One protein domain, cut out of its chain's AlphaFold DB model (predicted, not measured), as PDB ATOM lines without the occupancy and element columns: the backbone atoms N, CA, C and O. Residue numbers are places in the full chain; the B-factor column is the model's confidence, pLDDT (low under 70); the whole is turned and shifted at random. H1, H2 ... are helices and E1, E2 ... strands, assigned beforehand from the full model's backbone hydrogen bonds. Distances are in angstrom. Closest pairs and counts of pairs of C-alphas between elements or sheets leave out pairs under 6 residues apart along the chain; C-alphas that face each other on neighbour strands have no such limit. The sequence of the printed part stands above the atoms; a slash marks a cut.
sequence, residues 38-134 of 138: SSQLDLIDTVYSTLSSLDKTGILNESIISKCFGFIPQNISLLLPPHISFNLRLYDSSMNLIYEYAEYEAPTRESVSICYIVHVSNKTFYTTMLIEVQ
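This is residues 38 to 134 of the 138 residues of an uncharacterized protein of archaeon (UniProt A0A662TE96). A twisted sheet of four strands has three helices over one face and its other face bare. The long helix H1 slants over the E3 and E4 side, while H2 and H3 form a helical hairpin, H3 over E1 and H2 over E3 and E4; the long strand hairpin E3 and E4 runs along much of the domain's length. The printed part has 97 residues, with three named helices and then four named strands in the order H1 H2 H3 E1 E2 E3 E4; the sheet runs E2 E1 E3 E4 and is mixed, and the class is mixed, helices and strands. The whole is compact, with a radius of gyration of the C-alphas of 13.0 A, and elongated in outline, spanning 41 by 24 by 20 A.

H1, residues 40 to 56, begins at C-alpha 40 (12.545, 11.980, -37.458) and is 24.2 A long. H2 is residues 59 to 65, 10.0 A, and H3 residues 71 to 79, 12.6 A. E1, residues 84 to 92, is 25.8 A long, and E2, residues 97 to 102, is 13.7 A. E3, residues 110 to 121, begins at C-alpha 110 (8.198, 9.056, -29.579) and is 34.2 A long. E4, residues 124 to 134, is 30.3 A long and ends at C-alpha 134 (3.939, 14.152, -34.433).

The inner strands E1 and E3 are parallel at 24 degrees, with N 87 and O 112 2.9 A apart, within hydrogen-bond range. The edge strand E2 forms a hairpin with E1, antiparallel at 170 degrees, with N 88 and O 101 at 2.8 A. E3 and the edge strand E4 form a hairpin, antiparallel at 160 degrees, with N 113 and O 132 at 2.8 A. H1, H2 and H3 on one face of the sheet make two layers, one of helices and one of strands. H1 has a height over the sheet of 7.9 A and runs slantwise to the strands, at 38 degrees to E3 on the local plane; its closest C-alphas to E4 are those of Ile 44 and Ile 131, 6.8 A. H1 touches H3 with residues 50 to 54 alone, at a steep tilt of 56 degrees, the closest C-alphas being those of Thr 50 and Leu 79, 6.1 A. H2 and H3 touch at a shallow tilt of 6 degrees, opposite ways, with the C-alphas of Leu 60 and Ile 72 closest, 6.4 A. In H1, H2 and H3 every O i to N i+4 pair is within hydrogen-bond range. E2 and E4 are apart.

The two C-alphas farthest apart are those of Thr 108 and Asn 122, 42.9 A. The printed part has no cut and no long link; the link E2 to E3, 7 residues, is short, and the others are tight. The mean pLDDT of the printed part is 75.4; residues 38, 40 to 41, 105 to 109 and 119 to 134 are under 70, and E4 has a mean of 49.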
ATOM      1  N   SER A  38      15.920   9.347 -31.621       58.84
ATOM      2  CA  SER A  38      15.884   8.967 -33.030       58.84
ATOM      3  C   SER A  38      15.746  10.239 -33.867       58.84
ATOM      4  O   SER A  38      15.029  11.169 -33.488       58.84
ATOM      5  N   SER A  39      16.413  10.327 -35.021       70.00
ATOM      6  CA  SER A  39      16.047  11.388 -35.962       70.00
ATOM      7  C   SER A  39      14.628  11.119 -36.486       70.00
ATOM      8  O   SER A  39      14.197   9.968 -36.570       70.00
ATOM      9  N   GLN A  40      13.884  12.162 -36.871       66.38
ATOM     10  CA  GLN A  40      12.545  11.980 -37.458       66.38
ATOM     11  C   GLN A  40      12.563  11.037 -38.671       66.38
ATOM     12  O   GLN A  40      11.593  10.323 -38.905       66.38
ATOM     13  N   LEU A  41      13.666  11.024 -39.429       67.81
ATOM     14  CA  LEU A  41      13.840  10.148 -40.582       67.81
ATOM     15  C   LEU A  41      13.965   8.679 -40.153       67.81
ATOM     16  O   LEU A  41      13.261   7.833 -40.694       67.81
ATOM     17  N   ASP A  42      14.768   8.395 -39.123       78.00
ATOM     18  CA  ASP A  42      14.926   7.039 -38.576       78.00
ATOM     19  C   ASP A  42      13.608   6.504 -38.001       78.00
ATOM     20  O   ASP A  42      13.298   5.318 -38.124       78.00
ATOM     21  N   LEU A  43      12.802   7.387 -37.401       76.00
ATOM     22  CA  LEU A  43      11.478   7.056 -36.881       76.00
ATOM     23  C   LEU A  43      10.521   6.646 -38.012       76.00
ATOM     24  O   LEU A  43       9.858   5.610 -37.922       76.00
ATOM     25  N   ILE A  44      10.473   7.434 -39.093       77.06
ATOM     26  CA  ILE A  44       9.656   7.135 -40.279       77.06
ATOM     27  C   ILE A  44      10.105   5.821 -40.908       77.06
ATOM     28  O   ILE A  44       9.259   4.971 -41.178       77.06
ATOM     29  N   ASP A  45      11.409   5.632 -41.104       81.88
ATOM     30  CA  ASP A  45      11.963   4.426 -41.719       81.88
ATOM     31  C   ASP A  45      11.670   3.182 -40.878       81.88
ATOM     32  O   ASP A  45      11.277   2.143 -41.413       81.88
ATOM     33  N   THR A  46      11.777   3.296 -39.552       83.88
ATOM     34  CA  THR A  46      11.433   2.219 -38.620       83.88
ATOM     35  C   THR A  46       9.962   1.840 -38.751       83.88
ATOM     36  O   THR A  46       9.649   0.679 -39.024       83.88
ATOM     37  N   VAL A  47       9.054   2.812 -38.640       82.75
ATOM     38  CA  VAL A  47       7.604   2.586 -38.750       82.75
ATOM     39  C   VAL A  47       7.250   2.017 -40.125       82.75
ATOM     40  O   VAL A  47       6.528   1.025 -40.220       82.75
ATOM     41  N   TYR A  48       7.810   2.581 -41.194       82.38
ATOM     42  CA  TYR A  48       7.611   2.100 -42.556       82.38
ATOM     43  C   TYR A  48       8.093   0.654 -42.724       82.38
ATOM     44  O   TYR A  48       7.390  -0.165 -43.318       82.38
ATOM     45  N   SER A  49       9.259   0.306 -42.175       83.50
ATOM     46  CA  SER A  49       9.808  -1.051 -42.255       83.50
ATOM     47  C   SER A  49       8.915  -2.077 -41.546       83.50
ATOM     48  O   SER A  49       8.618  -3.129 -42.121       83.50
ATOM     49  N   THR A  50       8.406  -1.741 -40.355       84.62
ATOM     50  CA  THR A  50       7.465  -2.568 -39.591       84.62
ATOM     51  C   THR A  50       6.191  -2.810 -40.390       84.62
ATOM     52  O   THR A  50       5.757  -3.950 -40.568       84.62
ATOM     53  N   LEU A  51       5.616  -1.743 -40.935       81.44
ATOM     54  CA  LEU A  51       4.383  -1.813 -41.705       81.44
ATOM     55  C   LEU A  51       4.565  -2.569 -43.030       81.44
ATOM     56  O   LEU A  51       3.729  -3.397 -43.386       81.44
ATOM     57  N   SER A  52       5.689  -2.366 -43.724       81.56
ATOM     58  CA  SER A  52       6.052  -3.126 -44.927       81.56
ATOM     59  C   SER A  52       6.210  -4.619 -44.632       81.56
ATOM     60  O   SER A  52       5.808  -5.458 -45.437       81.56
ATOM     61  N   SER A  53       6.764  -4.972 -43.470       83.31
ATOM     62  CA  SER A  53       6.859  -6.365 -43.033       83.31
ATOM     63  C   SER A  53       5.475  -6.982 -42.813       83.31
ATOM     64  O   SER A  53       5.233  -8.092 -43.280       83.31
ATOM     65  N   LEU A  54       4.559  -6.265 -42.152       81.44
ATOM     66  CA  LEU A  54       3.184  -6.728 -41.919       81.44
ATOM     67  C   LEU A  54       2.372  -6.892 -43.211       81.44
ATOM     68  O   LEU A  54       1.497  -7.757 -43.293       81.44
ATOM     69  N   ASP A  55       2.661  -6.072 -44.218       78.31
ATOM     70  CA  ASP A  55       2.049  -6.196 -45.540       78.31
ATOM     71  C   ASP A  55       2.590  -7.425 -46.288       78.31
ATOM     72  O   ASP A  55       1.825  -8.247 -46.793       78.31
ATOM     73  N   LYS A  56       3.917  -7.633 -46.270       80.19
ATOM     74  CA  LYS A  56       4.574  -8.798 -46.893       80.19
ATOM     75  C   LYS A  56       4.148 -10.133 -46.288       80.19
ATOM     76  O   LYS A  56       4.092 -11.128 -47.007       80.19
ATOM     77  N   THR A  57       3.864 -10.176 -44.988       81.75
ATOM     78  CA  THR A  57       3.348 -11.384 -44.324       81.75
ATOM     79  C   THR A  57       1.858 -11.613 -44.579       81.75
ATOM     80  O   THR A  57       1.343 -12.671 -44.230       81.75
ATOM     81  N   GLY A  58       1.159 -10.652 -45.191       78.62
ATOM     82  CA  GLY A  58      -0.274 -10.729 -45.465       78.62
ATOM     83  C   GLY A  58      -1.164 -10.485 -44.244       78.62
ATOM     84  O   GLY A  58      -2.383 -10.539 -44.380       78.62
ATOM     85  N   ILE A  59      -0.591 -10.164 -43.078       79.81
ATOM     86  CA  ILE A  59      -1.332  -9.951 -41.823       79.81
ATOM     87  C   ILE A  59      -2.307  -8.777 -41.957       79.81
ATOM     88  O   ILE A  59      -3.455  -8.863 -41.514       79.81
ATOM     89  N   LEU A  60      -1.870  -7.680 -42.589       76.25
ATOM     90  CA  LEU A  60      -2.736  -6.519 -42.826       76.25
ATOM     91  C   LEU A  60      -3.902  -6.886 -43.742       76.25
ATOM     92  O   LEU A  60      -5.054  -6.595 -43.427       76.25
ATOM     93  N   ASN A  61      -3.603  -7.584 -44.836       74.88
ATOM     94  CA  ASN A  61      -4.593  -8.043 -45.800       74.88
ATOM     95  C   ASN A  61      -5.642  -8.963 -45.143       74.88
ATOM     96  O   ASN A  61      -6.843  -8.724 -45.253       74.88
ATOM     97  N   GLU A  62      -5.199  -9.971 -44.392       81.44
ATOM     98  CA  GLU A  62      -6.084 -10.898 -43.682       81.44
ATOM     99  C   GLU A  62      -6.959 -10.183 -42.644       81.44
ATOM    100  O   GLU A  62      -8.169 -10.428 -42.577       81.44
ATOM    101  N   SER A  63      -6.375  -9.255 -41.880       82.62
ATOM    102  CA  SER A  63      -7.100  -8.462 -40.880       82.62
ATOM    103  C   SER A  63      -8.181  -7.593 -41.523       82.62
ATOM    104  O   SER A  63      -9.280  -7.471 -40.982       82.62
ATOM    105  N   ILE A  64      -7.899  -7.027 -42.699       78.12
ATOM    106  CA  ILE A  64      -8.846  -6.208 -43.459       78.12
ATOM    107  C   ILE A  64      -9.971  -7.069 -44.049       78.12
ATOM    108  O   ILE A  64     -11.144  -6.744 -43.856       78.12
ATOM    109  N   ILE A  65      -9.644  -8.179 -44.728       79.56
ATOM    110  CA  ILE A  65     -10.635  -9.097 -45.323       79.56
ATOM    111  C   ILE A  65     -11.578  -9.643 -44.249       79.56
ATOM    112  O   ILE A  65     -12.796  -9.666 -44.435       79.56
ATOM    113  N   SER A  66     -11.015 -10.054 -43.114       84.00
ATOM    114  CA  SER A  66     -11.762 -10.659 -42.010       84.00
ATOM    115  C   SER A  66     -12.498  -9.628 -41.149       84.00
ATOM    116  O   SER A  66     -13.204 -10.011 -40.219       84.00
ATOM    117  N   LYS A  67     -12.350  -8.323 -41.440       82.56
ATOM    118  CA  LYS A  67     -12.851  -7.201 -40.618       82.56
ATOM    119  C   LYS A  67     -12.375  -7.262 -39.162       82.56
ATOM    120  O   LYS A  67     -13.011  -6.745 -38.247       82.56
ATOM    121  N   CYS A  68     -11.219  -7.876 -38.959       85.81
ATOM    122  CA  CYS A  68     -10.568  -8.088 -37.679       85.81
ATOM    123  C   CYS A  68      -9.595  -6.935 -37.388       85.81
ATOM    124  O   CYS A  68      -8.417  -7.149 -37.112       85.81
ATOM    125  N   PHE A  69     -10.077  -5.688 -37.451       85.25
ATOM    126  CA  PHE A  69      -9.213  -4.501 -37.390       85.25
ATOM    127  C   PHE A  69      -8.433  -4.367 -36.077       85.25
ATOM    128  O   PHE A  69      -7.329  -3.837 -36.086       85.25
ATOM    129  N   GLY A  70      -8.949  -4.916 -34.972       85.88
ATOM    130  CA  GLY A  70      -8.262  -4.919 -33.675       85.88
ATOM    131  C   GLY A  70      -6.942  -5.699 -33.649       85.88
ATOM    132  O   GLY A  70      -6.118  -5.454 -32.774       85.88
ATOM    133  N   PHE A  71      -6.698  -6.590 -34.617       87.88
ATOM    134  CA  PHE A  71      -5.421  -7.298 -34.736       87.88
ATOM    135  C   PHE A  71      -4.326  -6.437 -35.366       87.88
ATOM    136  O   PHE A  71      -3.146  -6.681 -35.125       87.88
ATOM    137  N   ILE A  72      -4.686  -5.414 -36.141       85.62
ATOM    138  CA  ILE A  72      -3.722  -4.531 -36.804       85.62
ATOM    139  C   ILE A  72      -2.857  -3.788 -35.772       85.62
ATOM    140  O   ILE A  72      -1.638  -3.960 -35.816       85.62
ATOM    141  N   PRO A  73      -3.417  -3.040 -34.797       88.19
ATOM    142  CA  PRO A  73      -2.597  -2.360 -33.798       88.19
ATOM    143  C   PRO A  73      -1.827  -3.338 -32.899       88.19
ATOM    144  O   PRO A  73      -0.702  -3.042 -32.515       88.19
ATOM    145  N   GLN A  74      -2.360  -4.533 -32.616       88.56
ATOM    146  CA  GLN A  74      -1.628  -5.551 -31.846       88.56
ATOM    147  C   GLN A  74      -0.356  -6.004 -32.571       88.56
ATOM    148  O   GLN A  74       0.713  -6.067 -31.972       88.56
ATOM    149  N   ASN A  75      -0.455  -6.282 -33.873       87.75
ATOM    150  CA  ASN A  75       0.689  -6.705 -34.675       87.75
ATOM    151  C   ASN A  75       1.701  -5.574 -34.899       87.75
ATOM    152  O   ASN A  75       2.903  -5.831 -34.898       87.75
ATOM    153  N   ILE A  76       1.233  -4.328 -35.040       87.19
ATOM    154  CA  ILE A  76       2.119  -3.156 -35.068       87.19
ATOM    155  C   ILE A  76       2.871  -3.059 -33.738       87.19
ATOM    156  O   ILE A  76       4.094  -3.062 -33.750       87.19
ATOM    157  N   SER A  77       2.171  -3.078 -32.601       87.31
ATOM    158  CA  SER A  77       2.781  -2.975 -31.267       87.31
ATOM    159  C   SER A  77       3.806  -4.076 -30.968       87.31
ATOM    160  O   SER A  77       4.774  -3.818 -30.258       87.31
ATOM    161  N   LEU A  78       3.624  -5.287 -31.507       86.62
ATOM    162  CA  LEU A  78       4.572  -6.396 -31.334       86.62
ATOM    163  C   LEU A  78       5.889  -6.203 -32.097       86.62
ATOM    164  O   LEU A  78       6.915  -6.740 -31.683       86.62
ATOM    165  N   LEU A  79       5.852  -5.497 -33.228       85.81
ATOM    166  CA  LEU A  79       7.008  -5.306 -34.109       85.81
ATOM    167  C   LEU A  79       7.635  -3.918 -33.986       85.81
ATOM    168  O   LEU A  79       8.781  -3.724 -34.389       85.81
ATOM    169  N   LEU A  80       6.884  -2.944 -33.482       84.75
ATOM    170  CA  LEU A  80       7.371  -1.598 -33.251       84.75
ATOM    171  C   LEU A  80       8.275  -1.585 -32.009       84.75
ATOM    172  O   LEU A  80       7.960  -2.235 -31.007       84.75
ATOM    173  N   PRO A  81       9.391  -0.840 -32.029       84.25
ATOM    174  CA  PRO A  81      10.185  -0.645 -30.830       84.25
ATOM    175  C   PRO A  81       9.352  -0.075 -29.666       84.25
ATOM    176  O   PRO A  81       8.545   0.829 -29.869       84.25
ATOM    177  N   PRO A  82       9.585  -0.523 -28.417       80.94
ATOM    178  CA  PRO A  82       8.733  -0.199 -27.266       80.94
ATOM    179  C   PRO A  82       8.817   1.263 -26.796       80.94
ATOM    180  O   PRO A  82       8.126   1.637 -25.847       80.94
ATOM    181  N   HIS A  83       9.690   2.071 -27.398       78.44
ATOM    182  CA  HIS A  83       9.803   3.510 -27.154       78.44
ATOM    183  C   HIS A  83       8.984   4.352 -28.129       78.44
ATOM    184  O   HIS A  83       8.843   5.549 -27.904       78.44
ATOM    185  N   ILE A  84       8.445   3.738 -29.183       81.25
ATOM    186  CA  ILE A  84       7.581   4.399 -30.149       81.25
ATOM    187  C   ILE A  84       6.143   4.049 -29.776       81.25
ATOM    188  O   ILE A  84       5.787   2.880 -29.643       81.25
ATOM    189  N   SER A  85       5.329   5.074 -29.581       84.81
ATOM    190  CA  SER A  85       3.879   4.971 -29.474       84.81
ATOM    191  C   SER A  85       3.237   5.357 -30.795       84.81
ATOM    192  O   SER A  85       3.810   6.125 -31.575       84.81
ATOM    193  N   PHE A  86       2.054   4.818 -31.073       84.12
ATOM    194  CA  PHE A  86       1.393   5.101 -32.338       84.12
ATOM    195  C   PHE A  86      -0.119   5.260 -32.222       84.12
ATOM    196  O   PHE A  86      -0.805   4.585 -31.458       84.12
ATOM    197  N   ASN A  87      -0.637   6.120 -33.089       88.38
ATOM    198  CA  ASN A  87      -2.054   6.246 -33.380       88.38
ATOM    199  C   ASN A  87      -2.297   5.708 -34.790       88.38
ATOM    200  O   ASN A  87      -1.525   5.989 -35.702       88.38
ATOM    201  N   LEU A  88      -3.364   4.942 -34.986       86.56
ATOM    202  CA  LEU A  88      -3.715   4.334 -36.263       86.56
ATOM    203  C   LEU A  88      -5.101   4.805 -36.695       86.56
ATOM    204  O   LEU A  88      -6.075   4.636 -35.966       86.56
ATOM    205  N   ARG A  89      -5.202   5.314 -37.921       87.44
ATOM    206  CA  ARG A  89      -6.477   5.600 -38.584       87.44
ATOM    207  C   ARG A  89      -6.554   4.843 -39.896       87.44
ATOM    208  O   ARG A  89      -5.672   4.962 -40.743       87.44
ATOM    209  N   LEU A  90      -7.617   4.066 -40.052       84.81
ATOM    210  CA  LEU A  90      -7.934   3.333 -41.268       84.81
ATOM    211  C   LEU A  90      -9.085   4.045 -41.976       84.81
ATOM    212  O   LEU A  90     -10.136   4.276 -41.375       84.81
ATOM    213  N   TYR A  91      -8.903   4.337 -43.257       82.94
ATOM    214  CA  TYR A  91      -9.894   4.948 -44.133       82.94
ATOM    215  C   TYR A  91     -10.254   4.002 -45.280       82.94
ATOM    216  O   TYR A  91      -9.422   3.204 -45.712       82.94
ATOM    217  N   ASP A  92     -11.477   4.093 -45.795       80.56
ATOM    218  CA  ASP A  92     -11.846   3.464 -47.064       80.56
ATOM    219  C   ASP A  92     -11.340   4.276 -48.276       80.56
ATOM    220  O   ASP A  92     -10.758   5.356 -48.144       80.56
ATOM    221  N   SER A  93     -11.580   3.771 -49.488       77.25
ATOM    222  CA  SER A  93     -11.212   4.448 -50.741       77.25
ATOM    223  C   SER A  93     -11.909   5.796 -50.968       77.25
ATOM    224  O   SER A  93     -11.480   6.560 -51.828       77.25
ATOM    225  N   SER A  94     -12.976   6.087 -50.222       81.06
ATOM    226  CA  SER A  94     -13.710   7.356 -50.245       81.06
ATOM    227  C   SER A  94     -13.302   8.286 -49.096       81.06
ATOM    228  O   SER A  94     -13.953   9.306 -48.888       81.06
ATOM    229  N   MET A  95     -12.222   7.961 -48.373       77.81
ATOM    230  CA  MET A  95     -11.720   8.694 -47.206       77.81
ATOM    231  C   MET A  95     -12.665   8.686 -45.994       77.81
ATOM    232  O   MET A  95     -12.520   9.516 -45.096       77.81
ATOM    233  N   ASN A  96     -13.604   7.740 -45.907       83.25
ATOM    234  CA  ASN A  96     -14.389   7.556 -44.688       83.25
ATOM    235  C   ASN A  96     -13.574   6.767 -43.666       83.25
ATOM    236  O   ASN A  96     -13.005   5.724 -43.991       83.25
ATOM    237  N   LEU A  97     -13.552   7.236 -42.418       86.06
ATOM    238  CA  LEU A  97     -12.916   6.520 -41.316       86.06
ATOM    239  C   LEU A  97     -13.668   5.209 -41.049       86.06
ATOM    240  O   LEU A  97     -14.860   5.218 -40.742       86.06
ATOM    241  N   ILE A  98     -12.960   4.087 -41.145       88.25
ATOM    242  CA  ILE A  98     -13.501   2.748 -40.878       88.25
ATOM    243  C   ILE A  98     -13.056   2.203 -39.522       88.25
ATOM    244  O   ILE A  98     -13.752   1.374 -38.937       88.25
ATOM    245  N   TYR A  99     -11.906   2.652 -39.020       88.75
ATOM    246  CA  TYR A  99     -11.375   2.226 -37.732       88.75
ATOM    247  C   TYR A  99     -10.325   3.211 -37.224       88.75
ATOM    248  O   TYR A  99      -9.535   3.751 -37.999       88.75
ATOM    249  N   GLU A 100     -10.296   3.400 -35.910       91.75
ATOM    250  CA  GLU A 100      -9.309   4.218 -35.219       91.75
ATOM    251  C   GLU A 100      -8.809   3.478 -33.981       91.75
ATOM    252  O   GLU A 100      -9.573   2.832 -33.260       91.75
ATOM    253  N   TYR A 101      -7.508   3.583 -33.750       89.12
ATOM    254  CA  TYR A 101      -6.838   3.137 -32.544       89.12
ATOM    255  C   TYR A 101      -5.921   4.255 -32.065       89.12
ATOM    256  O   TYR A 101      -5.143   4.802 -32.847       89.12
ATOM    257  N   ALA A 102      -6.010   4.573 -30.779       87.31
ATOM    258  CA  ALA A 102      -5.118   5.510 -30.126       87.31
ATOM    259  C   ALA A 102      -4.443   4.803 -28.955       87.31
ATOM    260  O   ALA A 102      -5.126   4.275 -28.068       87.31
ATOM    261  N   GLU A 103      -3.115   4.767 -28.964       81.50
ATOM    262  CA  GLU A 103      -2.358   4.325 -27.801       81.50
ATOM    263  C   GLU A 103      -2.344   5.457 -26.768       81.50
ATOM    264  O   GLU A 103      -2.258   6.636 -27.112       81.50
ATOM    265  N   TYR A 104      -2.458   5.115 -25.483       72.06
ATOM    266  CA  TYR A 104      -2.313   6.115 -24.428       72.06
ATOM    267  C   TYR A 104      -0.870   6.633 -24.450       72.06
ATOM    268  O   TYR A 104       0.062   5.878 -24.166       72.06
ATOM    269  N   GLU A 105      -0.688   7.904 -24.810       62.31
ATOM    270  CA  GLU A 105       0.634   8.518 -24.931       62.31
ATOM    271  C   GLU A 105       1.335   8.528 -23.568       62.31
ATOM    272  O   GLU A 105       0.910   9.192 -22.618       62.31
ATOM    273  N   ALA A 106       2.426   7.769 -23.463       60.66
ATOM    274  CA  ALA A 106       3.361   7.925 -22.365       60.66
ATOM    275  C   ALA A 106       4.299   9.093 -22.712       60.66
ATOM    276  O   ALA A 106       4.888   9.078 -23.791       60.66
ATOM    277  N   PRO A 107       4.511  10.068 -21.810       57.81
ATOM    278  CA  PRO A 107       5.256  11.300 -22.107       57.81
ATOM    279  C   PRO A 107       6.736  11.083 -22.470       57.81
ATOM    280  O   PRO A 107       7.416  12.019 -22.866       57.81
ATOM    281  N   THR A 108       7.253   9.864 -22.317       63.28
ATOM    282  CA  THR A 108       8.639   9.486 -22.619       63.28
ATOM    283  C   THR A 108       8.789   8.728 -23.940       63.28
ATOM    284  O   THR A 108       9.859   8.178 -24.192       63.28
ATOM    285  N   ARG A 109       7.720   8.596 -24.736       68.88
ATOM    286  CA  ARG A 109       7.720   7.850 -26.000       68.88
ATOM    287  C   ARG A 109       7.657   8.790 -27.199       68.88
ATOM    288  O   ARG A 109       6.994   9.818 -27.155       68.88
ATOM    289  N   GLU A 110       8.332   8.405 -28.275       74.94
ATOM    290  CA  GLU A 110       8.198   9.056 -29.579       74.94
ATOM    291  C   GLU A 110       6.816   8.694 -30.154       74.94
ATOM    292  O   GLU A 110       6.435   7.525 -30.125       74.94
ATOM    293  N   SER A 111       6.037   9.662 -30.643       76.19
ATOM    294  CA  SER A 111       4.665   9.419 -31.127       76.19
ATOM    295  C   SER A 111       4.566   9.530 -32.643       76.19
ATOM    296  O   SER A 111       5.008  10.510 -33.246       76.19
ATOM    297  N   VAL A 112       3.917   8.549 -33.273       80.25
ATOM    298  CA  VAL A 112       3.627   8.573 -34.714       80.25
ATOM    299  C   VAL A 112       2.146   8.413 -35.005       80.25
ATOM    300  O   VAL A 112       1.447   7.617 -34.382       80.25
ATOM    301  N   SER A 113       1.654   9.150 -35.997       81.62
ATOM    302  CA  SER A 113       0.327   8.934 -36.554       81.62
ATOM    303  C   SER A 113       0.444   8.168 -37.864       81.62
ATOM    304  O   SER A 113       1.106   8.592 -38.809       81.62
ATOM    305  N   ILE A 114      -0.202   7.011 -37.904       82.81
ATOM    306  CA  ILE A 114      -0.236   6.109 -39.041       82.81
ATOM    307  C   ILE A 114      -1.620   6.231 -39.676       82.81
ATOM    308  O   ILE A 114      -2.626   5.825 -39.092       82.81
ATOM    309  N   CYS A 115      -1.678   6.763 -40.892       80.31
ATOM    310  CA  CYS A 115      -2.898   6.808 -41.688       80.31
ATOM    311  C   CYS A 115      -2.814   5.790 -42.828       80.31
ATOM    312  O   CYS A 115      -1.918   5.852 -43.670       80.31
ATOM    313  N   TYR A 116      -3.772   4.869 -42.854       75.88
ATOM    314  CA  TYR A 116      -3.914   3.828 -43.865       75.88
ATOM    315  C   TYR A 116      -5.167   4.078 -44.692       75.88
ATOM    316  O   TYR A 116      -6.267   4.131 -44.147       75.88
ATOM    317  N   ILE A 117      -5.016   4.149 -46.010       74.31
ATOM    318  CA  ILE A 117      -6.149   4.109 -46.936       74.31
ATOM    319  C   ILE A 117      -6.250   2.692 -47.488       74.31
ATOM    320  O   ILE A 117      -5.322   2.201 -48.131       74.31
ATOM    321  N   VAL A 118      -7.380   2.040 -47.230       73.25
ATOM    322  CA  VAL A 118      -7.687   0.688 -47.687       73.25
ATOM    323  C   VAL A 118      -8.444   0.782 -49.006       73.25
ATOM    324  O   VAL A 118      -9.648   1.042 -49.036       73.25
ATOM    325  N   HIS A 119      -7.744   0.548 -50.117       64.94
ATOM    326  CA  HIS A 119      -8.368   0.477 -51.435       64.94
ATOM    327  C   HIS A 119      -8.441  -0.971 -51.929       64.94
ATOM    328  O   HIS A 119      -7.415  -1.610 -52.161       64.94
ATOM    329  N   VAL A 120      -9.655  -1.479 -52.157       58.75
ATOM    330  CA  VAL A 120      -9.880  -2.815 -52.730       58.75
ATOM    331  C   VAL A 120     -10.023  -2.685 -54.245       58.75
ATOM    332  O   VAL A 120     -11.055  -2.236 -54.732       58.75
ATOM    333  N   SER A 121      -9.001  -3.076 -55.008       53.28
ATOM    334  CA  SER A 121      -9.091  -3.179 -56.472       53.28
ATOM    335  C   SER A 121      -8.690  -4.580 -56.908       53.28
ATOM    336  O   SER A 121      -7.601  -5.030 -56.582       53.28
ATOM    337  N   ASN A 122      -9.553  -5.301 -57.628       43.25
ATOM    338  CA  ASN A 122      -9.241  -6.636 -58.168       43.25
ATOM    339  C   ASN A 122      -8.708  -7.661 -57.137       43.25
ATOM    340  O   ASN A 122      -7.855  -8.480 -57.467       43.25
ATOM    341  N   LYS A 123      -9.212  -7.643 -55.889       44.12
ATOM    342  CA  LYS A 123      -8.703  -8.449 -54.747       44.12
ATOM    343  C   LYS A 123      -7.249  -8.140 -54.350       44.12
ATOM    344  O   LYS A 123      -6.652  -8.873 -53.567       44.12
ATOM    345  N   THR A 124      -6.695  -7.057 -54.878       37.56
ATOM    346  CA  THR A 124      -5.413  -6.479 -54.501       37.56
ATOM    347  C   THR A 124      -5.692  -5.260 -53.630       37.56
ATOM    348  O   THR A 124      -6.463  -4.368 -53.999       37.56
ATOM    349  N   PHE A 125      -5.109  -5.251 -52.437       48.00
ATOM    350  CA  PHE A 125      -5.223  -4.132 -51.517       48.00
ATOM    351  C   PHE A 125      -4.086  -3.167 -51.817       48.00
ATOM    352  O   PHE A 125      -2.920  -3.549 -51.769       48.00
ATOM    353  N   TYR A 126      -4.429  -1.932 -52.172       43.38
ATOM    354  CA  TYR A 126      -3.450  -0.859 -52.258       43.38
ATOM    355  C   TYR A 126      -3.482  -0.106 -50.941       43.38
ATOM    356  O   TYR A 126      -4.481   0.530 -50.606       43.38
ATOM    357  N   THR A 127      -2.382  -0.203 -50.209       49.59
ATOM    358  CA  THR A 127      -2.132   0.593 -49.016       49.59
ATOM    359  C   THR A 127      -1.444   1.879 -49.450       49.59
ATOM    360  O   THR A 127      -0.303   1.847 -49.906       49.59
ATOM    361  N   THR A 128      -2.115   3.021 -49.303       46.09
ATOM    362  CA  THR A 128      -1.405   4.307 -49.242       46.09
ATOM    363  C   THR A 128      -1.208   4.650 -47.779       46.09
ATOM    364  O   THR A 128      -2.171   4.701 -47.013       46.09
ATOM    365  N   MET A 129       0.055   4.817 -47.406       52.47
ATOM    366  CA  MET A 129       0.483   5.074 -46.043       52.47
ATOM    367  C   MET A 129       0.940   6.521 -45.948       52.47
ATOM    368  O   MET A 129       1.852   6.935 -46.659       52.47
ATOM    369  N   LEU A 130       0.302   7.276 -45.063       50.97
ATOM    370  CA  LEU A 130       0.788   8.580 -44.647       50.97
ATOM    371  C   LEU A 130       1.238   8.441 -43.194       50.97
ATOM    372  O   LEU A 130       0.415   8.226 -42.303       50.97
ATOM    373  N   ILE A 131       2.553   8.482 -42.986       56.22
ATOM    374  CA  ILE A 131       3.153   8.545 -41.654       56.22
ATOM    375  C   ILE A 131       3.327  10.026 -41.343       56.22
ATOM    376  O   ILE A 131       4.157  10.699 -41.951       56.22
ATOM    377  N   GLU A 132       2.529  10.531 -40.414       52.12
ATOM    378  CA  GLU A 132       2.727  11.860 -39.853       52.12
ATOM    379  C   GLU A 132       3.453  11.693 -38.521       52.12
ATOM    380  O   GLU A 132       2.903  11.180 -37.543       52.12
ATOM    381  N   VAL A 133       4.727  12.085 -38.489       53.69
ATOM    382  CA  VAL A 133       5.480  12.144 -37.237       53.69
ATOM    383  C   VAL A 133       4.989  13.353 -36.467       53.69
ATOM    384  O   VAL A 133       5.257  14.495 -36.845       53.69
ATOM    385  N   GLN A 134       4.278  13.101 -35.373       49.09
ATOM    386  CA  GLN A 134       3.939  14.152 -34.433       49.09
ATOM    387  C   GLN A 134       5.162  14.378 -33.552       49.09
ATOM    388  O   GLN A 134       5.329  13.777 -32.497       49.09
TER     389      GLN A 134